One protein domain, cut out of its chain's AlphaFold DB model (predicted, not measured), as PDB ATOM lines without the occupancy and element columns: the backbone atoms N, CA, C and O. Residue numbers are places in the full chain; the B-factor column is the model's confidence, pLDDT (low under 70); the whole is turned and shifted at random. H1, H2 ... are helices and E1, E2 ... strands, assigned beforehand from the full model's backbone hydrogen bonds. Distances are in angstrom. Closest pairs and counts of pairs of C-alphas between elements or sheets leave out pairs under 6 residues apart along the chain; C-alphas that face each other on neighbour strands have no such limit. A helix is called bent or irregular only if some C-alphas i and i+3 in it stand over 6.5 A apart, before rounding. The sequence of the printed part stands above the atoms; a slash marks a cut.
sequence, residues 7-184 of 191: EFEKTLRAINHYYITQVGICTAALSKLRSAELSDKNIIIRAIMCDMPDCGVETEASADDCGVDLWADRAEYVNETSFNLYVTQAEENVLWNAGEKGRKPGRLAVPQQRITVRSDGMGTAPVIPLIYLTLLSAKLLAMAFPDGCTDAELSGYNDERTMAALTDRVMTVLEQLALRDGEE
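AT A GLANCE: This is residues 7 to 184 of the 191 residues of an uncharacterized protein of Alistipes finegoldii CAG:68 (UniProt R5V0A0). A strongly twisted, sharply bent sheet of five strands has two helices side by side over one face, H1 and H2, and a third long helix, H4, crosses them away from the sheet. The long strand E3 bends at residue 71, with E1 and E2 on one side of it and E4 then E5 on the other; residues 56 to 61, between E2 and E3, stick out. The 178 printed residues run H1, E1, E2, E3, E4, E5, H2, H3, H4, in a mixed class of helices and strands. The sheet is branched and its neighbour pairs are antiparallel. The whole is compact, with a radius of gyration of the C-alphas of 16.2 A and spans of 44 by 40 by 27 A.

IN THESE COORDINATES: Find C-alpha 7 at (148.352, 149.914, 185.876); from there H1 runs 39.1 A to residue 33. Next come E1, residues 35 to 37, E2, residues 44 to 48, and E3, residues 67 to 79, 26.6 A long. E4, residues 82 to 89, starts with C-alpha 82 at (134.999, 171.192, 170.877) and spans 21.7 A; E5 is residues 113 to 118. Then look for H2, residues 130 to 144, 20.4 A, the short H3, residues 151 to 154, and H4, residues 160 to 184, which runs 36.3 A to C-alpha 184 at (159.513, 159.693, 182.095).

HOW THE PARTS SIT: Start at E3, which bends by 89 degrees at residue 71. Its residues 67 to 71 pair with E2, with N 45 and O 70 at 2.8 A, and its residues 74 to 76 with E1, with N 36 and O 75 at 2.8 A. E2 to E5 form a meander, each strand the antiparallel neighbour of the one before; look at N 76 and O 84, 2.8 A, for E3 and E4, and N 85 and O 115, 2.8 A, for E4 and E5. H1 is on the sheet at a height of 10.7 A, over E3, E4 and E5. H2 is on the same face at 9.3 A, over E3 and, only just, over E1 and E2, with 3 C-alphas on each. H1 and H2 touch at a shallow tilt of 25 degrees, the same way, closest at the C-alphas of Cys 26 and Ser 137, 4.9 A. H4 is not on the sheet; it touches H1 at a steep tilt of 65 degrees, opposite ways, through residues 174 to 178, closest at the C-alphas of Ala 14 and Leu 174, 5.8 A. H4 and H2 touch about perpendicular, at 82 degrees, with the C-alphas of Ile 131 and Thr 167 closest, 6.4 A. H3 is close to H2 but not clearly touching, with the C-alphas of Lys 139 and Leu 154 closest, 6.5 A. Every O i to N i+4 pair is within hydrogen-bond range in H2 and H4, and 22 of 23 in H1; H3 is too short for such a pair.

THE WHOLE: The two C-alphas farthest apart are those of Ala 109 and Glu 183, 51.6 A. The printed part has no cut. The links E2 to E3, E4 to E5 and E5 to H2 are long. The mean pLDDT of the printed part is 86.2, and it is under 70 at residues 51 to 65 and 180 to 184.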
ATOM      1  N   GLU A   7     148.419 150.293 187.291       75.81
ATOM      2  CA  GLU A   7     148.352 149.914 185.876       75.81
ATOM      3  C   GLU A   7     147.044 150.387 185.214       75.81
ATOM      4  O   GLU A   7     147.042 150.827 184.057       75.81
ATOM      5  N   PHE A   8     145.943 150.383 185.968       74.31
ATOM      6  CA  PHE A   8     144.642 150.872 185.519       74.31
ATOM      7  C   PHE A   8     144.633 152.395 185.346       74.31
ATOM      8  O   PHE A   8     144.271 152.889 184.277       74.31
ATOM      9  N   GLU A   9     145.131 153.141 186.334       79.62
ATOM     10  CA  GLU A   9     145.265 154.608 186.271       79.62
ATOM     11  C   GLU A   9     146.135 155.065 185.095       79.62
ATOM     12  O   GLU A   9     145.831 156.023 184.374       79.62
ATOM     13  N   LYS A  10     147.220 154.333 184.844       81.19
ATOM     14  CA  LYS A  10     148.108 154.580 183.711       81.19
ATOM     15  C   LYS A  10     147.406 154.364 182.370       81.19
ATOM     16  O   LYS A  10     147.545 155.176 181.453       81.19
ATOM     17  N   THR A  11     146.621 153.298 182.271       79.88
ATOM     18  CA  THR A  11     145.836 152.981 181.075       79.88
ATOM     19  C   THR A  11     144.750 154.032 180.832       79.88
ATOM     20  O   THR A  11     144.616 154.527 179.711       79.88
ATOM     21  N   LEU A  12     144.034 154.454 181.877       82.19
ATOM     22  CA  LEU A  12     143.043 155.533 181.805       82.19
ATOM     23  C   LEU A  12     143.658 156.853 181.335       82.19
ATOM     24  O   LEU A  12     143.088 157.535 180.480       82.19
ATOM     25  N   ARG A  13     144.850 157.203 181.831       84.06
ATOM     26  CA  ARG A  13     145.581 158.394 181.381       84.06
ATOM     27  C   ARG A  13     145.928 158.323 179.895       84.06
ATOM     28  O   ARG A  13     145.700 159.303 179.183       84.06
ATOM     29  N   ALA A  14     146.419 157.179 179.416       87.00
ATOM     30  CA  ALA A  14     146.725 156.974 178.000       87.00
ATOM     31  C   ALA A  14     145.463 157.088 177.127       87.00
ATOM     32  O   ALA A  14     145.477 157.756 176.089       87.00
ATOM     33  N   ILE A  15     144.351 156.499 177.580       87.06
ATOM     34  CA  ILE A  15     143.047 156.582 176.916       87.06
ATOM     35  C   ILE A  15     142.583 158.042 176.832       87.06
ATOM     36  O   ILE A  15     142.257 158.515 175.740       87.06
ATOM     37  N   ASN A  16     142.620 158.783 177.943       88.00
ATOM     38  CA  ASN A  16     142.230 160.193 177.987       88.00
ATOM     39  C   ASN A  16     143.119 161.063 177.085       88.00
ATOM     40  O   ASN A  16     142.618 161.869 176.299       88.00
ATOM     41  N   HIS A  17     144.436 160.849 177.118       88.88
ATOM     42  CA  HIS A  17     145.377 161.549 176.245       88.88
ATOM     43  C   HIS A  17     145.061 161.320 174.761       88.88
ATOM     44  O   HIS A  17     145.017 162.269 173.968       88.88
ATOM     45  N   TYR A  18     144.792 160.071 174.371       90.19
ATOM     46  CA  TYR A  18     144.451 159.759 172.986       90.19
ATOM     47  C   TYR A  18     143.084 160.334 172.599       90.19
ATOM     48  O   TYR A  18     142.936 160.864 171.502       90.19
ATOM     49  N   TYR A  19     142.101 160.326 173.500       92.25
ATOM     50  CA  TYR A  19     140.796 160.940 173.251       92.25
ATOM     51  C   TYR A  19     140.902 162.448 173.016       92.25
ATOM     52  O   TYR A  19     140.412 162.940 171.997       92.25
ATOM     53  N   ILE A  20     141.613 163.168 173.891       94.19
ATOM     54  CA  ILE A  20     141.909 164.598 173.723       94.19
ATOM     55  C   ILE A  20     142.574 164.840 172.366       94.19
ATOM     56  O   ILE A  20     142.180 165.749 171.635       94.19
ATOM     57  N   THR A  21     143.534 163.989 171.996       94.44
ATOM     58  CA  THR A  21     144.223 164.061 170.702       94.44
ATOM     59  C   THR A  21     143.249 163.903 169.535       94.44
ATOM     60  O   THR A  21     143.280 164.706 168.603       94.44
ATOM     61  N   GLN A  22     142.339 162.926 169.581       95.69
ATOM     62  CA  GLN A  22     141.360 162.715 168.512       95.69
ATOM     63  C   GLN A  22     140.360 163.876 168.396       95.69
ATOM     64  O   GLN A  22     140.073 164.320 167.282       95.69
ATOM     65  N   VAL A  23     139.880 164.436 169.516       97.12
ATOM     66  CA  VAL A  23     139.062 165.667 169.487       97.12
ATOM     67  C   VAL A  23     139.866 166.834 168.905       97.12
ATOM     68  O   VAL A  23     139.344 167.591 168.084       97.12
ATOM     69  N   GLY A  24     141.142 166.960 169.271       97.38
ATOM     70  CA  GLY A  24     142.065 167.958 168.726       97.38
ATOM     71  C   GLY A  24     142.232 167.845 167.209       97.38
ATOM     72  O   GLY A  24     142.157 168.845 166.501       97.38
ATOM     73  N   ILE A  25     142.373 166.630 166.676       97.62
ATOM     74  CA  ILE A  25     142.457 166.397 165.226       97.62
ATOM     75  C   ILE A  25     141.150 166.810 164.537       97.62
ATOM     76  O   ILE A  25     141.186 167.533 163.540       97.62
ATOM     77  N   CYS A  26     139.996 166.402 165.077       98.19
ATOM     78  CA  CYS A  26     138.689 166.791 164.542       98.19
ATOM     79  C   CYS A  26     138.513 168.315 164.524       98.19
ATOM     80  O   CYS A  26     138.139 168.882 163.500       98.19
ATOM     81  N   THR A  27     138.798 168.991 165.639       98.25
ATOM     82  CA  THR A  27     138.667 170.453 165.747       98.25
ATOM     83  C   THR A  27     139.662 171.182 164.850       98.25
ATOM     84  O   THR A  27     139.274 172.154 164.208       98.25
ATOM     85  N   ALA A  28     140.900 170.700 164.712       98.00
ATOM     86  CA  ALA A  28     141.882 171.253 163.783       98.00
ATOM     87  C   ALA A  28     141.418 171.126 162.323       98.00
ATOM     88  O   ALA A  28     141.423 172.119 161.590       98.00
ATOM     89  N   ALA A  29     140.941 169.949 161.905       98.00
ATOM     90  CA  ALA A  29     140.374 169.743 160.572       98.00
ATOM     91  C   ALA A  29     139.153 170.651 160.330       98.00
ATOM     92  O   ALA A  29     139.069 171.355 159.319       98.00
ATOM     93  N   LEU A  30     138.235 170.710 161.295       98.50
ATOM     94  CA  LEU A  30     137.033 171.536 161.220       98.50
ATOM     95  C   LEU A  30     137.332 173.036 161.302       98.50
ATOM     96  O   LEU A  30     136.604 173.819 160.705       98.50
ATOM     97  N   SER A  31     138.412 173.474 161.947       98.00
ATOM     98  CA  SER A  31     138.808 174.890 161.948       98.00
ATOM     99  C   SER A  31     139.073 175.405 160.526       98.00
ATOM    100  O   SER A  31     138.782 176.563 160.217       98.00
ATOM    101  N   LYS A  32     139.553 174.512 159.648       97.56
ATOM    102  CA  LYS A  32     139.791 174.764 158.226       97.56
ATOM    103  C   LYS A  32     138.521 174.616 157.390       97.56
ATOM    104  O   LYS A  32     138.249 175.474 156.556       97.56
ATOM    105  N   LEU A  33     137.748 173.551 157.614       97.56
ATOM    106  CA  LEU A  33     136.530 173.254 156.846       97.56
ATOM    107  C   LEU A  33     135.335 174.140 157.236       97.56
ATOM    108  O   LEU A  33     134.442 174.365 156.425       97.56
ATOM    109  N   ARG A  34     135.313 174.642 158.475       98.00
ATOM    110  CA  ARG A  34     134.181 175.249 159.204       98.00
ATOM    111  C   ARG A  34     133.006 174.303 159.442       98.00
ATOM    112  O   ARG A  34     132.529 174.209 160.570       98.00
ATOM    113  N   SER A  35     132.586 173.579 158.416       97.75
ATOM    114  CA  SER A  35     131.577 172.527 158.470       97.75
ATOM    115  C   SER A  35     131.935 171.425 157.474       97.75
ATOM    116  O   SER A  35     132.535 171.697 156.435       97.75
ATOM    117  N   ALA A  36     131.560 170.188 157.777       97.81
ATOM    118  CA  ALA A  36     131.761 169.028 156.919       97.81
ATOM    119  C   ALA A  36     130.454 168.245 156.790       97.81
ATOM    120  O   ALA A  36     129.918 167.784 157.796       97.81
ATOM    121  N   GLU A  37     129.961 168.074 155.564       97.31
ATOM    122  CA  GLU A  37     128.867 167.146 155.269       97.31
ATOM    123  C   GLU A  37     129.412 165.712 155.272       97.31
ATOM    124  O   GLU A  37     130.398 165.409 154.599       97.31
ATOM    125  N   LEU A  38     128.791 164.842 156.071       96.50
ATOM    126  CA  LEU A  38     129.236 163.468 156.334       96.50
ATOM    127  C   LEU A  38     128.202 162.414 155.917       96.50
ATOM    128  O   LEU A  38     128.486 161.217 155.964       96.50
ATOM    129  N   SER A  39     127.013 162.846 155.490       93.12
ATOM    130  CA  SER A  39     125.871 161.967 155.218       93.12
ATOM    131  C   SER A  39     126.165 160.875 154.178       93.12
ATOM    132  O   SER A  39     125.647 159.760 154.299       93.12
ATOM    133  N   ASP A  40     127.016 161.174 153.192       92.38
ATOM    134  CA  ASP A  40     127.490 160.268 152.138       92.38
ATOM    135  C   ASP A  40     128.787 159.520 152.508       92.38
ATOM    136  O   ASP A  40     129.157 158.552 151.843       92.38
ATOM    137  N   LYS A  41     129.459 159.914 153.598       93.38
ATOM    138  CA  LYS A  41     130.749 159.352 154.037       93.38
ATOM    139  C   LYS A  41     130.621 158.067 154.846       93.38
ATOM    140  O   LYS A  41     131.630 157.474 155.232       93.38
ATOM    141  N   ASN A  42     129.386 157.618 155.072       92.06
ATOM    142  CA  ASN A  42     129.055 156.323 155.662       92.06
ATOM    143  C   ASN A  42     129.775 156.063 156.992       92.06
ATOM    144  O   ASN A  42     130.294 154.973 157.231       92.06
ATOM    145  N   ILE A  43     129.779 157.076 157.858       94.12
ATOM    146  CA  ILE A  43     130.363 157.010 159.196       94.12
ATOM    147  C   ILE A  43     129.260 156.674 160.194       94.12
ATOM    148  O   ILE A  43     128.318 157.451 160.361       94.12
ATOM    149  N   ILE A  44     129.405 155.538 160.868       93.56
ATOM    150  CA  ILE A  44     128.644 155.230 162.076       93.56
ATOM    151  C   ILE A  44     129.507 155.586 163.271       93.56
ATOM    152  O   ILE A  44     130.701 155.292 163.287       93.56
ATOM    153  N   ILE A  45     128.890 156.207 164.263       93.06
ATOM    154  CA  ILE A  45     129.439 156.365 165.597       93.06
ATOM    155  C   ILE A  45     128.518 155.665 166.594       93.06
ATOM    156  O   ILE A  45     127.305 155.632 166.401       93.06
ATOM    157  N   ARG A  46     129.083 155.134 167.675       91.62
ATOM    158  CA  ARG A  46     128.303 154.778 168.860       91.62
ATOM    159  C   ARG A  46     128.404 155.915 169.865       91.62
ATOM    160  O   ARG A  46     129.500 156.418 170.101       91.62
ATOM    161  N   ALA A  47     127.282 156.321 170.441       91.50
ATOM    162  CA  ALA A  47     127.251 157.211 171.594       91.50
ATOM    163  C   ALA A  47     126.805 156.412 172.819       91.50
ATOM    164  O   ALA A  47     125.759 155.767 172.786       91.50
ATOM    165  N   ILE A  48     127.602 156.451 173.884       89.44
ATOM    166  CA  ILE A  48     127.247 155.870 175.175       89.44
ATOM    167  C   ILE A  48     126.517 156.934 175.985       89.44
ATOM    168  O   ILE A  48     127.073 157.994 176.270       89.44
ATOM    169  N   MET A  49     125.262 156.657 176.334       87.88
ATOM    170  CA  MET A  49     124.357 157.624 176.966       87.88
ATOM    171  C   MET A  49     124.427 157.633 178.502       87.88
ATOM    172  O   MET A  49     123.605 158.279 179.147       87.88
ATOM    173  N   CYS A  50     125.396 156.924 179.078       80.19
ATOM    174  CA  CYS A  50     125.575 156.748 180.516       80.19
ATOM    175  C   CYS A  50     126.871 157.448 180.962       80.19
ATOM    176  O   CYS A  50     127.882 157.389 180.256       80.19
ATOM    177  N   ASP A  51     126.820 158.157 182.094       68.25
ATOM    178  CA  ASP A  51     127.992 158.818 182.674       68.25
ATOM    179  C   ASP A  51     128.967 157.739 183.163       68.25
ATOM    180  O   ASP A  51     128.588 156.898 183.971       68.25
ATOM    181  N   MET A  52     130.201 157.765 182.642       65.88
ATOM    182  CA  MET A  52     131.246 156.743 182.821       65.88
ATOM    183  C   MET A  52     130.880 155.355 182.235       65.88
ATOM    184  O   MET A  52     130.193 154.567 182.881       65.88
ATOM    185  N   PRO A  53     131.332 155.007 181.009       55.50
ATOM    186  CA  PRO A  53     131.132 153.662 180.472       55.50
ATOM    187  C   PRO A  53     131.912 152.654 181.317       55.50
ATOM    188  O   PRO A  53     133.138 152.737 181.408       55.50
ATOM    189  N   ASP A  54     131.200 151.712 181.927       55.34
ATOM    190  CA  ASP A  54     131.785 150.677 182.770       55.34
ATOM    191  C   ASP A  54     132.785 149.841 181.946       55.34
ATOM    192  O   ASP A  54     132.415 149.076 181.053       55.34
ATOM    193  N   CYS A  55     134.081 150.056 182.190       53.53
ATOM    194  CA  CYS A  55     135.173 149.367 181.497       53.53
ATOM    195  C   CYS A  55     135.469 147.985 182.102       53.53
ATOM    196  O   CYS A  55     136.421 147.326 181.681       53.53
ATOM    197  N   GLY A  56     134.664 147.522 183.065       46.19
ATOM    198  CA  GLY A  56     134.728 146.155 183.549       46.19
ATOM    199  C   GLY A  56     134.133 145.943 184.941       46.19
ATOM    200  O   GLY A  56     134.731 146.337 185.940       46.19
ATOM    201  N   VAL A  57     133.110 145.083 184.935       41.47
ATOM    202  CA  VAL A  57     132.542 144.224 185.992       41.47
ATOM    203  C   VAL A  57     131.446 144.824 186.902       41.47
ATOM    204  O   VAL A  57     131.723 145.522 187.866       41.47
ATOM    205  N   GLU A  58     130.222 144.327 186.655       45.66
ATOM    206  CA  GLU A  58     129.026 144.272 187.527       45.66
ATOM    207  C   GLU A  58     128.091 145.494 187.605       45.66
ATOM    208  O   GLU A  58     127.792 146.007 188.680       45.66
ATOM    209  N   THR A  59     127.457 145.836 186.481       41.00
ATOM    210  CA  THR A  59     126.116 146.448 186.481       41.00
ATOM    211  C   THR A  59     125.175 145.680 185.539       41.00
ATOM    212  O   THR A  59     125.607 145.123 184.532       41.00
ATOM    213  N   GLU A  60     123.880 145.584 185.887       44.81
ATOM    214  CA  GLU A  60     122.862 144.815 185.132       44.81
ATOM    215  C   GLU A  60     122.587 145.359 183.710       44.81
ATOM    216  O   GLU A  60     121.883 144.709 182.940       44.81
ATOM    217  N   ALA A  61     123.156 146.516 183.352       43.56
ATOM    218  CA  ALA A  61     123.173 147.068 182.003       43.56
ATOM    219  C   ALA A  61     124.633 147.262 181.575       43.56
ATOM    220  O   ALA A  61     125.343 148.117 182.099       43.56
ATOM    221  N   SER A  62     125.091 146.444 180.635       53.19
ATOM    222  CA  SER A  62     126.421 146.572 180.044       53.19
ATOM    223  C   SER A  62     126.540 147.888 179.258       53.19
ATOM    224  O   SER A  62     125.538 148.459 178.829       53.19
ATOM    225  N   ALA A  63     127.758 148.379 178.997       53.62
ATOM    226  CA  ALA A  63     127.958 149.532 178.107       53.62
ATOM    227  C   ALA A  63     127.327 149.330 176.707       53.62
ATOM    228  O   ALA A  63     127.021 150.311 176.023       53.62
ATOM    229  N   ASP A  64     127.081 148.076 176.305       59.47
ATOM    230  CA  ASP A  64     126.338 147.727 175.094       59.47
ATOM    231  C   ASP A  64     124.840 148.068 175.184       59.47
ATOM    232  O   ASP A  64     124.254 148.436 174.168       59.47
ATOM    233  N   ASP A  65     124.239 148.047 176.378       66.25
ATOM    234  CA  ASP A  65     122.826 148.389 176.608       66.25
ATOM    235  C   ASP A  65     122.586 149.914 176.633       66.25
ATOM    236  O   ASP A  65     121.493 150.386 176.317       66.25
ATOM    237  N   CYS A  66     123.615 150.705 176.966       75.75
ATOM    238  CA  CYS A  66     123.590 152.177 176.925       75.75
ATOM    239  C   CYS A  66     124.008 152.764 175.557       75.75
ATOM    240  O   CYS A  66     124.012 153.991 175.386       75.75
ATOM    241  N   GLY A  67     124.446 151.922 174.617       86.31
ATOM    242  CA  GLY A  67     125.036 152.342 173.351       86.31
ATOM    243  C   GLY A  67     123.998 152.562 172.254       86.31
ATOM    244  O   GLY A  67     123.272 151.647 171.882       86.31
ATOM    245  N   VAL A  68     123.980 153.758 171.663       89.81
ATOM    246  CA  VAL A  68     123.145 154.058 170.491       89.81
ATOM    247  C   VAL A  68     124.032 154.216 169.265       89.81
ATOM    248  O   VAL A  68     124.927 155.065 169.240       89.81
ATOM    249  N   ASP A  69     123.773 153.408 168.236       92.50
ATOM    250  CA  ASP A  69     124.442 153.531 166.944       92.50
ATOM    251  C   ASP A  69     123.784 154.641 166.112       92.50
ATOM    252  O   ASP A  69     122.564 154.714 165.938       92.50
ATOM    253  N   LEU A  70     124.615 155.543 165.607       94.75
ATOM    254  CA  LEU A  70     124.214 156.801 165.002       94.75
ATOM    255  C   LEU A  70     125.016 157.023 163.721       94.75
ATOM    256  O   LEU A  70     126.238 156.895 163.694       94.75
ATOM    257  N   TRP A  71     124.343 157.413 162.650       96.31
ATOM    258  CA  TRP A  71     124.992 157.939 161.461       96.31
ATOM    259  C   TRP A  71     125.466 159.367 161.703       96.31
ATOM    260  O   TRP A  71     124.680 160.205 162.138       96.31
ATOM    261  N   ALA A  72     126.720 159.664 161.363       96.94
ATOM    262  CA  ALA A  72     127.189 161.039 161.295       96.94
ATOM    263  C   ALA A  72     126.673 161.709 160.016       96.94
ATOM    264  O   ALA A  72     126.873 161.207 158.907       96.94
ATOM    265  N   ASP A  73     126.022 162.856 160.174       96.81
ATOM    266  CA  ASP A  73     125.410 163.592 159.069       96.81
ATOM    267  C   ASP A  73     126.213 164.825 158.700       96.81
ATOM    268  O   ASP A  73     126.418 165.097 157.516       96.81
ATOM    269  N   ARG A  74     126.664 165.561 159.718       97.75
ATOM    270  CA  ARG A  74     127.436 166.793 159.573       97.75
ATOM    271  C   ARG A  74     128.264 167.046 160.822       97.75
ATOM    272  O   ARG A  74     127.809 166.766 161.927       97.75
ATOM    273  N   ALA A  75     129.441 167.633 160.664       98.44
ATOM    274  CA  ALA A  75     130.238 168.142 161.774       98.44
ATOM    275  C   ALA A  75     130.509 169.639 161.598       98.44
ATOM    276  O   ALA A  75     130.743 170.097 160.484       98.44
ATOM    277  N   GLU A  76     130.485 170.399 162.688       98.62
ATOM    278  CA  GLU A  76     130.624 171.855 162.678       98.62
ATOM    279  C   GLU A  76     131.618 172.313 163.744       98.62
ATOM    280  O   GLU A  76     131.540 171.912 164.909       98.62
ATOM    281  N   TYR A  77     132.556 173.164 163.335       98.56
ATOM    282  CA  TYR A  77     133.546 173.745 164.232       98.56
ATOM    283  C   TYR A  77     132.885 174.647 165.277       98.56
ATOM    284  O   TYR A  77     132.081 175.511 164.932       98.56
ATOM    285  N   VAL A  78     133.283 174.499 166.542       98.38
ATOM    286  CA  VAL A  78     132.874 175.411 167.620       98.38
ATOM    287  C   VAL A  78     134.085 176.195 168.119       98.38
ATOM    288  O   VAL A  78     134.096 177.422 168.043       98.38
ATOM    289  N   ASN A  79     135.109 175.497 168.613       98.00
ATOM    290  CA  ASN A  79     136.362 176.085 169.089       98.00
ATOM    291  C   ASN A  79     137.491 175.032 169.099       98.00
ATOM    292  O   ASN A  79     137.326 173.918 168.607       98.00
ATOM    293  N   GLU A  80     138.652 175.384 169.648       96.69
ATOM    294  CA  GLU A  80     139.841 174.517 169.696       96.69
ATOM    295  C   GLU A  80     139.665 173.253 170.554       96.69
ATOM    296  O   GLU A  80     140.430 172.307 170.409       96.69
ATOM    297  N   THR A  81     138.656 173.206 171.427       96.81
ATOM    298  CA  THR A  81     138.435 172.087 172.358       96.81
ATOM    299  C   THR A  81     137.110 171.365 172.124       96.81
ATOM    300  O   THR A  81     136.775 170.442 172.867       96.81
ATOM    301  N   SER A  82     136.309 171.787 171.139       97.56
ATOM    302  CA  SER A  82     134.999 171.192 170.877       97.56
ATOM    303  C   SER A  82     134.474 171.412 169.460       97.56
ATOM    304  O   SER A  82     134.794 172.391 168.781       97.56
ATOM    305  N   PHE A  83     133.605 170.500 169.035       98.50
ATOM    306  CA  PHE A  83     132.844 170.594 167.795       98.50
ATOM    307  C   PHE A  83     131.438 170.010 167.982       98.50
ATOM    308  O   PHE A  83     131.194 169.216 168.892       98.50
ATOM    309  N   ASN A  84     130.504 170.400 167.120       98.31
ATOM    310  CA  ASN A  84     129.169 169.810 167.083       98.31
ATOM    311  C   ASN A  84     129.124 168.702 166.035       98.31
ATOM    312  O   ASN A  84     129.553 168.899 164.900       98.31
ATOM    313  N   LEU A  85     128.555 167.562 166.405       98.12
ATOM    314  CA  LEU A  85     128.257 166.450 165.522       98.12
ATOM    315  C   LEU A  85     126.743 166.297 165.417       98.12
ATOM    316  O   LEU A  85     126.049 166.088 166.411       98.12
ATOM    317  N   TYR A  86     126.235 166.422 164.202       97.69
ATOM    318  CA  TYR A  86     124.841 166.194 163.870       97.69
ATOM    319  C   TYR A  86     124.680 164.757 163.394       97.69
ATOM    320  O   TYR A  86     125.458 164.292 162.555       97.69
ATOM    321  N   VAL A  87     123.697 164.057 163.952       97.38
ATOM    322  CA  VAL A  87     123.564 162.608 163.808       97.38
ATOM    323  C   VAL A  87     122.121 162.156 163.640       97.38
ATOM    324  O   VAL A  87     121.203 162.775 164.173       97.38
ATOM    325  N   THR A  88     121.928 161.027 162.969       96.00
ATOM    326  CA  THR A  88     120.631 160.349 162.833       96.00
ATOM    327  C   THR A  88     120.755 158.918 163.334       96.00
ATOM    328  O   THR A  88     121.767 158.270 163.085       96.00
ATOM    329  N   GLN A  89     119.738 158.390 164.014       94.81
ATOM    330  CA  GLN A  89     119.782 157.019 164.527       94.81
ATOM    331  C   GLN A  89     119.941 155.995 163.396       94.81
ATOM    332  O   GLN A  89     119.282 156.076 162.352       94.81
ATOM    333  N   ALA A  90     120.866 155.059 163.596       94.19
ATOM    334  CA  ALA A  90     121.041 153.910 162.728       94.19
ATOM    335  C   ALA A  90     120.060 152.801 163.121       94.19
ATOM    336  O   ALA A  90     119.536 152.768 164.231       94.19
ATOM    337  N   GLU A  91     119.798 151.889 162.192       93.12
ATOM    338  CA  GLU A  91     119.072 150.662 162.495       93.12
ATOM    339  C   GLU A  91     119.777 149.885 163.616       93.12
ATOM    340  O   GLU A  91     120.986 149.644 163.563       93.12
ATOM    341  N   GLU A  92     119.006 149.523 164.636       87.25
ATOM    342  CA  GLU A  92     119.518 148.927 165.864       87.25
ATOM    343  C   GLU A  92     120.085 147.528 165.621       87.25
ATOM    344  O   GLU A  92     119.547 146.745 164.837       87.25
ATOM    345  N   ASN A  93     121.159 147.194 166.339       80.25
ATOM    346  CA  ASN A  93     121.736 145.848 166.375       80.25
ATOM    347  C   ASN A  93     122.130 145.281 165.003       80.25
ATOM    348  O   ASN A  93     122.087 144.073 164.808       80.25
ATOM    349  N   VAL A  94     122.526 146.119 164.043       84.44
ATOM    350  CA  VAL A  94     123.015 145.637 162.740       84.44
ATOM    351  C   VAL A  94     124.529 145.468 162.747       84.44
ATOM    352  O   VAL A  94     125.021 144.390 162.430       84.44
ATOM    353  N   LEU A  95     125.273 146.500 163.164       79.12
ATOM    354  CA  LEU A  95     126.744 146.491 163.167       79.12
ATOM    355  C   LEU A  95     127.327 145.374 164.052       79.12
ATOM    356  O   LEU A  95     128.387 144.831 163.759       79.12
ATOM    357  N   TRP A  96     126.616 145.015 165.119       76.00
ATOM    358  CA  TRP A  96     127.079 144.069 166.137       76.00
ATOM    359  C   TRP A  96     126.433 142.687 166.029       76.00
ATOM    360  O   TRP A  96     126.716 141.796 166.829       76.00
ATOM    361  N   ASN A  97     125.576 142.477 165.029       81.31
ATOM    362  CA  ASN A  97     124.902 141.205 164.831       81.31
ATOM    363  C   ASN A  97     125.730 140.287 163.932       81.31
ATOM    364  O   ASN A  97     125.980 140.566 162.761       81.31
ATOM    365  N   ALA A  98     126.114 139.138 164.488       79.88
ATOM    366  CA  ALA A  98     126.926 138.143 163.799       79.88
ATOM    367  C   ALA A  98     126.275 137.593 162.513       79.88
ATOM    368  O   ALA A  98     126.991 137.221 161.584       79.88
ATOM    369  N   GLY A  99     124.942 137.544 162.446       84.62
ATOM    370  CA  GLY A  99     124.180 137.129 161.266       84.62
ATOM    371  C   GLY A  99     124.078 138.201 160.177       84.62
ATOM    372  O   GLY A  99     123.802 137.869 159.030       84.62
ATOM    373  N   GLU A 100     124.356 139.461 160.514       85.69
ATOM    374  CA  GLU A 100     124.272 140.626 159.620       85.69
ATOM    375  C   GLU A 100     125.661 141.188 159.276       85.69
ATOM    376  O   GLU A 100     125.811 142.327 158.836       85.69
ATOM    377  N   LYS A 101     126.695 140.369 159.479       83.19
ATOM    378  CA  LYS A 101     128.103 140.739 159.356       83.19
ATOM    379  C   LYS A 101     128.419 141.387 157.998       83.19
ATOM    380  O   LYS A 101     128.197 140.775 156.951       83.19
ATOM    381  N   GLY A 102     128.982 142.597 158.003       83.50
ATOM    382  CA  GLY A 102     129.287 143.377 156.798       83.50
ATOM    383  C   GLY A 102     128.092 144.118 156.187       83.50
ATOM    384  O   GLY A 102     128.263 144.849 155.206       83.50
ATOM    385  N   ARG A 103     126.876 143.974 156.734       91.25
ATOM    386  CA  ARG A 103     125.722 144.750 156.277       91.25
ATOM    387  C   ARG A 103     125.832 146.183 156.777       91.25
ATOM    388  O   ARG A 103     126.167 146.455 157.926       91.25
ATOM    389  N   LYS A 104     125.475 147.116 155.902       91.75
ATOM    390  CA  LYS A 104     125.309 148.519 156.259       91.75
ATOM    391  C   LYS A 104     123.953 148.729 156.962       91.75
ATOM    392  O   LYS A 104     122.929 148.385 156.366       91.75
ATOM    393  N   PRO A 105     123.918 149.308 158.175       92.94
ATOM    394  CA  PRO A 105     122.677 149.649 158.870       92.94
ATOM    395  C   PRO A 105     121.806 150.638 158.081       92.94
ATOM    396  O   PRO A 105     122.307 151.492 157.346       92.94
ATOM    397  N   GLY A 106     120.486 150.555 158.234       94.25
ATOM    398  CA  GLY A 106     119.583 151.595 157.741       94.25
ATOM    399  C   GLY A 106     119.745 152.922 158.495       94.25
ATOM    400  O   GLY A 106     120.310 152.973 159.588       94.25
ATOM    401  N   ARG A 107     119.233 154.014 157.915       93.81
ATOM    402  CA  ARG A 107     118.983 155.285 158.619       93.81
ATOM    403  C   ARG A 107     117.525 155.287 159.069       93.81
ATOM    404  O   ARG A 107     116.645 155.086 158.234       93.81
ATOM    405  N   LEU A 108     117.264 155.504 160.353       93.38
ATOM    406  CA  LEU A 108     115.897 155.593 160.860       93.38
ATOM    407  C   LEU A 108     115.300 156.972 160.555       93.38
ATOM    408  O   LEU A 108     116.009 157.976 160.521       93.38
ATOM    409  N   ALA A 109     113.981 157.031 160.360       86.62
ATOM    410  CA  ALA A 109     113.241 158.269 160.098       86.62
ATOM    411  C   ALA A 109     113.007 159.096 161.380       86.62
ATOM    412  O   ALA A 109     111.891 159.528 161.664       86.62
ATOM    413  N   VAL A 110     114.057 159.279 162.181       84.69
ATOM    414  CA  VAL A 110     114.035 160.074 163.412       84.69
ATOM    415  C   VAL A 110     114.605 161.473 163.161       84.69
ATOM    416  O   VAL A 110     115.402 161.648 162.236       84.69
ATOM    417  N   PRO A 111     114.229 162.488 163.963       88.06
ATOM    418  CA  PRO A 111     114.847 163.802 163.872       88.06
ATOM    419  C   PRO A 111     116.358 163.725 164.102       88.06
ATOM    420  O   PRO A 111     116.822 163.012 164.994       88.06
ATOM    421  N   GLN A 112     117.106 164.507 163.327       91.81
ATOM    422  CA  GLN A 112     118.536 164.685 163.536       91.81
ATOM    423  C   GLN A 112     118.800 165.243 164.943       91.81
ATOM    424  O   GLN A 112     118.164 166.207 165.378       91.81
ATOM    425  N   GLN A 113     119.758 164.645 165.638       94.69
ATOM    426  CA  GLN A 113     120.205 165.030 166.970       94.69
ATOM    427  C   GLN A 113     121.556 165.743 166.885       94.69
ATOM    428  O   GLN A 113     122.278 165.622 165.894       94.69
ATOM    429  N   ARG A 114     121.912 166.495 167.931       95.88
ATOM    430  CA  ARG A 114     123.200 167.189 168.035       95.88
ATOM    431  C   ARG A 114     123.938 166.730 169.281       95.88
ATOM    432  O   ARG A 114     123.433 166.896 170.387       95.88
ATOM    433  N   ILE A 115     125.164 166.267 169.087       95.56
ATOM    434  CA  ILE A 115     126.124 165.959 170.142       95.56
ATOM    435  C   ILE A 115     127.220 167.023 170.110       95.56
ATOM    436  O   ILE A 115     127.792 167.291 169.057       95.56
ATOM    437  N   THR A 116     127.532 167.634 171.251       96.38
ATOM    438  CA  THR A 116     128.722 168.486 171.372       96.38
ATOM    439  C   THR A 116     129.864 167.630 171.896       96.38
ATOM    440  O   THR A 116     129.858 167.223 173.053       96.38
ATOM    441  N   VAL A 117     130.842 167.358 171.036       96.06
ATOM    442  CA  VAL A 117     132.020 166.561 171.374       96.06
ATOM    443  C   VAL A 117     133.077 167.495 171.946       96.06
ATOM    444  O   VAL A 117     133.403 168.512 171.327       96.06
ATOM    445  N   ARG A 118     133.597 167.173 173.129       95.50
ATOM    446  CA  ARG A 118     134.529 168.021 173.879       95.50
ATOM    447  C   ARG A 118     135.757 167.230 174.291       95.50
ATOM    448  O   ARG A 118     135.628 166.059 174.616       95.50
ATOM    449  N   SER A 119     136.921 167.870 174.340       93.94
ATOM    450  CA  SER A 119     138.166 167.213 174.763       93.94
ATOM    451  C   SER A 119     138.137 166.746 176.223       93.94
ATOM    452  O   SER A 119     138.813 165.786 176.560       93.94
ATOM    453  N   ASP A 120     137.340 167.391 177.076       90.50
ATOM    454  CA  ASP A 120     137.112 167.019 178.480       90.50
ATOM    455  C   ASP A 120     135.893 166.088 178.675       90.50
ATOM    456  O   ASP A 120     135.470 165.856 179.802       90.50
ATOM    457  N   GLY A 121     135.312 165.561 177.589       82.00
ATOM    458  CA  GLY A 121     134.026 164.850 177.602       82.00
ATOM    459  C   GLY A 121     134.071 163.346 177.896       82.00
ATOM    460  O   GLY A 121     133.018 162.720 177.926       82.00
ATOM    461  N   MET A 122     135.242 162.735 178.107       80.81
ATOM    462  CA  MET A 122     135.379 161.273 178.254       80.81
ATOM    463  C   MET A 122     134.549 160.667 179.404       80.81
ATOM    464  O   MET A 122     134.159 159.505 179.322       80.81
ATOM    465  N   GLY A 123     134.274 161.435 180.460       76.44
ATOM    466  CA  GLY A 123     133.521 160.977 181.633       76.44
ATOM    467  C   GLY A 123     132.051 161.395 181.661       76.44
ATOM    468  O   GLY A 123     131.389 161.160 182.666       76.44
ATOM    469  N   THR A 124     131.536 162.048 180.616       83.62
ATOM    470  CA  THR A 124     130.190 162.639 180.630       83.62
ATOM    471  C   THR A 124     129.408 162.233 179.395       83.62
ATOM    472  O   THR A 124     129.872 162.406 178.267       83.62
ATOM    473  N   ALA A 125     128.199 161.718 179.600       84.06
ATOM    474  CA  ALA A 125     127.320 161.340 178.513       84.06
ATOM    475  C   ALA A 125     126.891 162.566 177.674       84.06
ATOM    476  O   ALA A 125     126.592 163.632 178.222       84.06
ATOM    477  N   PRO A 126     126.777 162.427 176.340       89.00
ATOM    478  CA  PRO A 126     127.106 161.237 175.558       89.00
ATOM    479  C   PRO A 126     128.619 161.089 175.300       89.00
ATOM    480  O   PRO A 126     129.254 161.988 174.744       89.00
ATOM    481  N   VAL A 127     129.176 159.911 175.599       87.50
ATOM    482  CA  VAL A 127     130.582 159.580 175.305       87.50
ATOM    483  C   VAL A 127     130.675 158.894 173.945       87.50
ATOM    484  O   VAL A 127     130.023 157.881 173.707       87.50
ATOM    485  N   ILE A 128     131.513 159.412 173.043       91.56
ATOM    486  CA  ILE A 128     131.859 158.728 171.787       91.56
ATOM    487  C   ILE A 128     133.112 157.882 172.034       91.56
ATOM    488  O   ILE A 128     134.162 158.461 172.317       91.56
ATOM    489  N   PRO A 129     133.064 156.543 171.909       88.75
ATOM    490  CA  PRO A 129     134.239 155.717 172.121       88.75
ATOM    491  C   PRO A 129     135.377 156.066 171.159       88.75
ATOM    492  O   PRO A 129     135.173 156.420 169.993       88.75
ATOM    493  N   LEU A 130     136.600 155.902 171.657       89.69
ATOM    494  CA  LEU A 130     137.846 156.289 171.000       89.69
ATOM    495  C   LEU A 130     137.989 155.750 169.575       89.69
ATOM    496  O   LEU A 130     138.480 156.439 168.682       89.69
ATOM    497  N   ILE A 131     137.512 154.528 169.354       90.19
ATOM    498  CA  ILE A 131     137.546 153.854 168.060       90.19
ATOM    499  C   ILE A 131     136.758 154.612 166.982       90.19
ATOM    500  O   ILE A 131     137.249 154.837 165.876       90.19
ATOM    501  N   TYR A 132     135.566 155.093 167.330       92.94
ATOM    502  CA  TYR A 132     134.703 155.860 166.437       92.94
ATOM    503  C   TYR A 132     135.249 157.258 166.201       92.94
ATOM    504  O   TYR A 132     135.227 157.760 165.077       92.94
ATOM    505  N   LEU A 133     135.787 157.869 167.257       93.69
ATOM    506  CA  LEU A 133     136.399 159.183 167.163       93.69
ATOM    507  C   LEU A 133     137.654 159.157 166.276       93.69
ATOM    508  O   LEU A 133     137.866 160.085 165.505       93.69
ATOM    509  N   THR A 134     138.419 158.062 166.313       93.19
ATOM    510  CA  THR A 134     139.588 157.833 165.447       93.19
ATOM    511  C   THR A 134     139.196 157.694 163.971       93.19
ATOM    512  O   THR A 134     139.873 158.225 163.093       93.19
ATOM    513  N   LEU A 135     138.086 157.017 163.659       93.88
ATOM    514  CA  LEU A 135     137.580 156.972 162.282       93.88
ATOM    515  C   LEU A 135     137.077 158.330 161.798       93.88
ATOM    516  O   LEU A 135     137.341 158.723 160.658       93.88
ATOM    517  N   LEU A 136     136.325 159.027 162.651       96.31
ATOM    518  CA  LEU A 136     135.789 160.344 162.336       96.31
ATOM    519  C   LEU A 136     136.924 161.340 162.078       96.31
ATOM    520  O   LEU A 136     136.894 162.044 161.068       96.31
ATOM    521  N   SER A 137     137.938 161.362 162.944       96.06
ATOM    522  CA  SER A 137     139.096 162.244 162.808       96.06
ATOM    523  C   SER A 137     139.878 161.951 161.529       96.06
ATOM    524  O   SER A 137     140.208 162.888 160.809       96.06
ATOM    525  N   ALA A 138     140.092 160.678 161.180       93.62
ATOM    526  CA  ALA A 138     140.783 160.289 159.953       93.62
ATOM    527  C   ALA A 138     140.050 160.790 158.699       93.62
ATOM    528  O   ALA A 138     140.675 161.367 157.808       93.62
ATOM    529  N   LYS A 139     138.720 160.629 158.638       94.88
ATOM    530  CA  LYS A 139     137.921 161.119 157.503       94.88
ATOM    531  C   LYS A 139     137.883 162.644 157.446       94.88
ATOM    532  O   LYS A 139     138.083 163.205 156.372       94.88
ATOM    533  N   LEU A 140     137.691 163.325 158.577       96.94
ATOM    534  CA  LEU A 140     137.725 164.791 158.626       96.94
ATOM    535  C   LEU A 140     139.096 165.344 158.226       96.94
ATOM    536  O   LEU A 140     139.168 166.326 157.491       96.94
ATOM    537  N   LEU A 141     140.177 164.704 158.670       95.56
ATOM    538  CA  LEU A 141     141.537 165.085 158.311       95.56
ATOM    539  C   LEU A 141     141.770 164.918 156.808       95.56
ATOM    540  O   LEU A 141     142.231 165.859 156.169       95.56
ATOM    541  N   ALA A 142     141.373 163.781 156.230       94.69
ATOM    542  CA  ALA A 142     141.474 163.539 154.790       94.69
ATOM    543  C   ALA A 142     140.628 164.526 153.960       94.69
ATOM    544  O   ALA A 142     141.033 164.934 152.875       94.69
ATOM    545  N   MET A 143     139.480 164.971 154.481       95.31
ATOM    546  CA  MET A 143     138.685 166.038 153.860       95.31
ATOM    547  C   MET A 143     139.365 167.411 153.963       95.31
ATOM    548  O   MET A 143     139.328 168.199 153.019       95.31
ATOM    549  N   ALA A 144     139.984 167.726 155.104       95.62
ATOM    550  CA  ALA A 144     140.671 168.998 155.329       95.62
ATOM    551  C   ALA A 144     142.007 169.100 154.568       95.62
ATOM    552  O   ALA A 144     142.450 170.207 154.222       95.62
ATOM    553  N   PHE A 145     142.645 167.962 154.303       92.81
ATOM    554  CA  PHE A 145     143.920 167.829 153.603       92.81
ATOM    555  C   PHE A 145     143.811 166.708 152.558       92.81
ATOM    556  O   PHE A 145     144.134 165.557 152.849       92.81
ATOM    557  N   PRO A 146     143.312 167.026 151.349       86.00
ATOM    558  CA  PRO A 146     143.111 166.032 150.301       86.00
ATOM    559  C   PRO A 146     144.454 165.535 149.739       86.00
ATOM    560  O   PRO A 146     144.966 166.062 148.754       86.00
ATOM    561  N   ASP A 147     145.020 164.495 150.347       81.50
ATOM    562  CA  ASP A 147     146.318 163.914 149.965       81.50
ATOM    563  C   ASP A 147     146.172 162.818 148.890       81.50
ATOM    564  O   ASP A 147     146.730 161.728 148.982       81.50
ATOM    565  N   GLY A 148     145.366 163.094 147.861       78.44
ATOM    566  CA  GLY A 148     145.060 162.139 146.785       78.44
ATOM    567  C   GLY A 148     143.988 161.099 147.130       78.44
ATOM    568  O   GLY A 148     143.669 160.269 146.282       78.44
ATOM    569  N   CYS A 149     143.402 161.168 148.330       82.56
ATOM    570  CA  CYS A 149     142.250 160.353 148.706       82.56
ATOM    571  C   CYS A 149     141.034 160.708 147.837       82.56
ATOM    572  O   CYS A 149     140.695 161.880 147.655       82.56
ATOM    573  N   THR A 150     140.387 159.690 147.280       84.38
ATOM    574  CA  THR A 150     139.222 159.837 146.404       84.38
ATOM    575  C   THR A 150     137.925 159.931 147.201       84.38
ATOM    576  O   THR A 150     137.794 159.371 148.291       84.38
ATOM    577  N   ASP A 151     136.900 160.555 146.615       86.38
ATOM    578  CA  ASP A 151     135.557 160.546 147.205       86.38
ATOM    579  C   ASP A 151     135.040 159.122 147.435       86.38
ATOM    580  O   ASP A 151     134.366 158.876 148.431       86.38
ATOM    581  N   ALA A 152     135.380 158.167 146.563       86.38
ATOM    582  CA  ALA A 152     134.990 156.768 146.721       86.38
ATOM    583  C   ALA A 152     135.594 156.139 147.990       86.38
ATOM    584  O   ALA A 152     134.886 155.452 148.726       86.38
ATOM    585  N   GLU A 153     136.867 156.416 148.282       86.69
ATOM    586  CA  GLU A 153     137.540 155.960 149.507       86.69
ATOM    587  C   GLU A 153     136.931 156.618 150.752       86.69
ATOM    588  O   GLU A 153     136.627 155.937 151.734       86.69
ATOM    589  N   LEU A 154     136.650 157.923 150.693       88.56
ATOM    590  CA  LEU A 154     135.979 158.638 151.782       88.56
ATOM    591  C   LEU A 154     134.543 158.156 152.008       88.56
ATOM    592  O   LEU A 154     134.062 158.187 153.140       88.56
ATOM    593  N   SER A 155     133.873 157.683 150.960       90.56
ATOM    594  CA  SER A 155     132.509 157.150 151.011       90.56
ATOM    595  C   SER A 155     132.453 155.686 151.448       90.56
ATOM    596  O   SER A 155     131.364 155.144 151.630       90.56
ATOM    597  N   GLY A 156     133.597 155.022 151.632       90.31
ATOM    598  CA  GLY A 156     133.646 153.642 152.106       90.31
ATOM    599  C   GLY A 156     132.978 153.483 153.476       90.31
ATOM    600  O   GLY A 156     133.236 154.267 154.397       90.31
ATOM    601  N   TYR A 157     132.116 152.469 153.600       89.50
ATOM    602  CA  TYR A 157     131.548 152.045 154.877       89.50
ATOM    603  C   TYR A 157     132.570 151.184 155.628       89.50
ATOM    604  O   TYR A 157     133.065 150.203 155.076       89.50
ATOM    605  N   ASN A 158     132.877 151.562 156.870       88.38
ATOM    606  CA  ASN A 158     133.748 150.790 157.753       88.38
ATOM    607  C   ASN A 158     132.880 149.835 158.573       88.38
ATOM    608  O   ASN A 158     132.189 150.270 159.494       88.38
ATOM    609  N   ASP A 159     132.887 148.561 158.197       87.81
ATOM    610  CA  ASP A 159     132.129 147.515 158.876       87.81
ATOM    611  C   ASP A 159     132.811 147.061 160.180       87.81
ATOM    612  O   ASP A 159     133.864 147.568 160.585       87.81
ATOM    613  N   GLU A 160     132.222 146.074 160.852       83.81
ATOM    614  CA  GLU A 160     132.728 145.558 162.122       83.81
ATOM    615  C   GLU A 160     134.154 144.985 162.035       83.81
ATOM    616  O   GLU A 160     134.877 144.980 163.032       83.81
ATOM    617  N   ARG A 161     134.613 144.539 160.855       86.06
ATOM    618  CA  ARG A 161     135.988 144.039 160.670       86.06
ATOM    619  C   ARG A 161     136.974 145.186 160.641       86.06
ATOM    620  O   ARG A 161     138.050 145.072 161.224       86.06
ATOM    621  N   THR A 162     136.622 146.281 159.968       87.31
ATOM    622  CA  THR A 162     137.442 147.494 159.995       87.31
ATOM    623  C   THR A 162     137.517 148.057 161.408       87.31
ATOM    624  O   THR A 162     138.606 148.422 161.849       87.31
ATOM    625  N   MET A 163     136.394 148.060 162.135       86.56
ATOM    626  CA  MET A 163     136.362 148.463 163.542       86.56
ATOM    627  C   MET A 163     137.278 147.587 164.397       86.56
ATOM    628  O   MET A 163     138.124 148.123 165.103       86.56
ATOM    629  N   ALA A 164     137.188 146.260 164.274       85.94
ATOM    630  CA  ALA A 164     138.044 145.330 165.012       85.94
ATOM    631  C   ALA A 164     139.539 145.534 164.708       85.94
ATOM    632  O   ALA A 164     140.351 145.633 165.622       85.94
ATOM    633  N   ALA A 165     139.907 145.681 163.432       87.88
ATOM    634  CA  ALA A 165     141.295 145.927 163.043       87.88
ATOM    635  C   ALA A 165     141.828 147.275 163.556       87.88
ATOM    636  O   ALA A 165     143.022 147.422 163.823       87.88
ATOM    637  N   LEU A 166     140.959 148.282 163.670       86.88
ATOM    638  CA  LEU A 166     141.323 149.561 164.262       86.88
ATOM    639  C   LEU A 166     141.445 149.450 165.789       86.88
ATOM    640  O   LEU A 166     142.322 150.103 166.350       86.88
ATOM    641  N   THR A 167     140.655 148.596 166.446       85.62
ATOM    642  CA  THR A 167     140.772 148.328 167.888       85.62
ATOM    643  C   THR A 167     142.164 147.814 168.227       85.62
ATOM    644  O   THR A 167     142.811 148.389 169.097       85.62
ATOM    645  N   ASP A 168     142.684 146.836 167.479       86.62
ATOM    646  CA  ASP A 168     144.041 146.305 167.685       86.62
ATOM    647  C   ASP A 168     145.117 147.397 167.551       86.62
ATOM    648  O   ASP A 168     146.079 147.462 168.323       86.62
ATOM    649  N   ARG A 169     144.947 148.305 166.579       86.62
ATOM    650  CA  ARG A 169     145.860 149.441 166.376       86.62
ATOM    651  C   ARG A 169     145.789 150.443 167.520       86.62
ATOM    652  O   ARG A 169     146.833 150.909 167.967       86.62
ATOM    653  N   VAL A 170     144.584 150.781 167.983       86.62
ATOM    654  CA  VAL A 170     144.392 151.691 169.120       86.62
ATOM    655  C   VAL A 170     145.005 151.078 170.376       86.62
ATOM    656  O   VAL A 170     145.774 151.759 171.044       86.62
ATOM    657  N   MET A 171     144.765 149.790 170.637       85.44
ATOM    658  CA  MET A 171     145.361 149.057 171.757       85.44
ATOM    659  C   MET A 171     146.894 149.129 171.717       85.44
ATOM    660  O   MET A 171     147.519 149.544 172.687       85.44
ATOM    661  N   THR A 172     147.493 148.855 170.553       87.56
ATOM    662  CA  THR A 172     148.954 148.920 170.363       87.56
ATOM    663  C   THR A 172     149.508 150.320 170.656       87.56
ATOM    664  O   THR A 172     150.573 150.465 171.256       87.56
ATOM    665  N   VAL A 173     148.810 151.378 170.229       86.25
ATOM    666  CA  VAL A 173     149.235 152.764 170.485       86.25
ATOM    667  C   VAL A 173     149.094 153.120 171.965       86.25
ATOM    668  O   VAL A 173     149.990 153.756 172.520       86.25
ATOM    669  N   LEU A 174     148.009 152.694 172.615       86.25
ATOM    670  CA  LEU A 174     147.800 152.909 174.047       86.25
ATOM    671  C   LEU A 174     148.882 152.215 174.880       86.25
ATOM    672  O   LEU A 174     149.438 152.843 175.778       86.25
ATOM    673  N   GLU A 175     149.254 150.979 174.539       84.75
ATOM    674  CA  GLU A 175     150.356 150.252 175.183       84.75
ATOM    675  C   GLU A 175     151.694 150.992 175.036       84.75
ATOM    676  O   GLU A 175     152.437 151.141 176.006       84.75
ATOM    677  N   GLN A 176     152.000 151.520 173.845       84.44
ATOM    678  CA  GLN A 176     153.223 152.298 173.617       84.44
ATOM    679  C   GLN A 176     153.257 153.598 174.426       84.44
ATOM    680  O   GLN A 176     154.313 153.975 174.938       84.44
ATOM    681  N   LEU A 177     152.124 154.293 174.533       81.56
ATOM    682  CA  LEU A 177     152.010 155.516 175.328       81.56
ATOM    683  C   LEU A 177     152.130 155.213 176.822       81.56
ATOM    684  O   LEU A 177     152.898 155.877 177.514       81.56
ATOM    685  N   ALA A 178     151.470 154.155 177.295       76.94
ATOM    686  CA  ALA A 178     151.636 153.688 178.661       76.94
ATOM    687  C   ALA A 178     153.113 153.348 178.937       76.94
ATOM    688  O   ALA A 178     153.674 153.790 179.933       76.94
ATOM    689  N   LEU A 179     153.817 152.632 178.061       76.75
ATOM    690  CA  LEU A 179     155.242 152.340 178.274       76.75
ATOM    691  C   LEU A 179     156.100 153.615 178.403       76.75
ATOM    692  O   LEU A 179     156.919 153.692 179.319       76.75
ATOM    693  N   ARG A 180     155.863 154.629 177.561       68.81
ATOM    694  CA  ARG A 180     156.602 155.906 177.575       68.81
ATOM    695  C   ARG A 180     156.412 156.715 178.857       68.81
ATOM    696  O   ARG A 180     157.397 157.227 179.384       68.81
ATOM    697  N   ASP A 181     155.201 156.760 179.405       60.44
ATOM    698  CA  ASP A 181     154.938 157.462 180.671       60.44
ATOM    699  C   ASP A 181     155.696 156.827 181.854       60.44
ATOM    700  O   ASP A 181     156.101 157.520 182.785       60.44
ATOM    701  N   GLY A 182     155.968 155.513 181.805       57.19
ATOM    702  CA  GLY A 182     156.793 154.836 182.819       57.19
ATOM    703  C   GLY A 182     158.293 155.160 182.725       57.19
ATOM    704  O   GLY A 182     159.018 155.076 183.718       57.19
ATOM    705  N   GLU A 183     158.775 155.548 181.542       56.56
ATOM    706  CA  GLU A 183     160.167 155.960 181.331       56.56
ATOM    707  C   GLU A 183     160.406 157.427 181.727       56.56
ATOM    708  O   GLU A 183     161.498 157.764 182.188       56.56
ATOM    709  N   GLU A 184     159.406 158.308 181.605       52.03
ATOM    710  CA  GLU A 184     159.513 159.693 182.095       52.03
ATOM    711  C   GLU A 184     159.512 159.780 183.630       52.03
ATOM    712  O   GLU A 184     160.289 160.559 184.190       52.03
TER     713      GLU A 184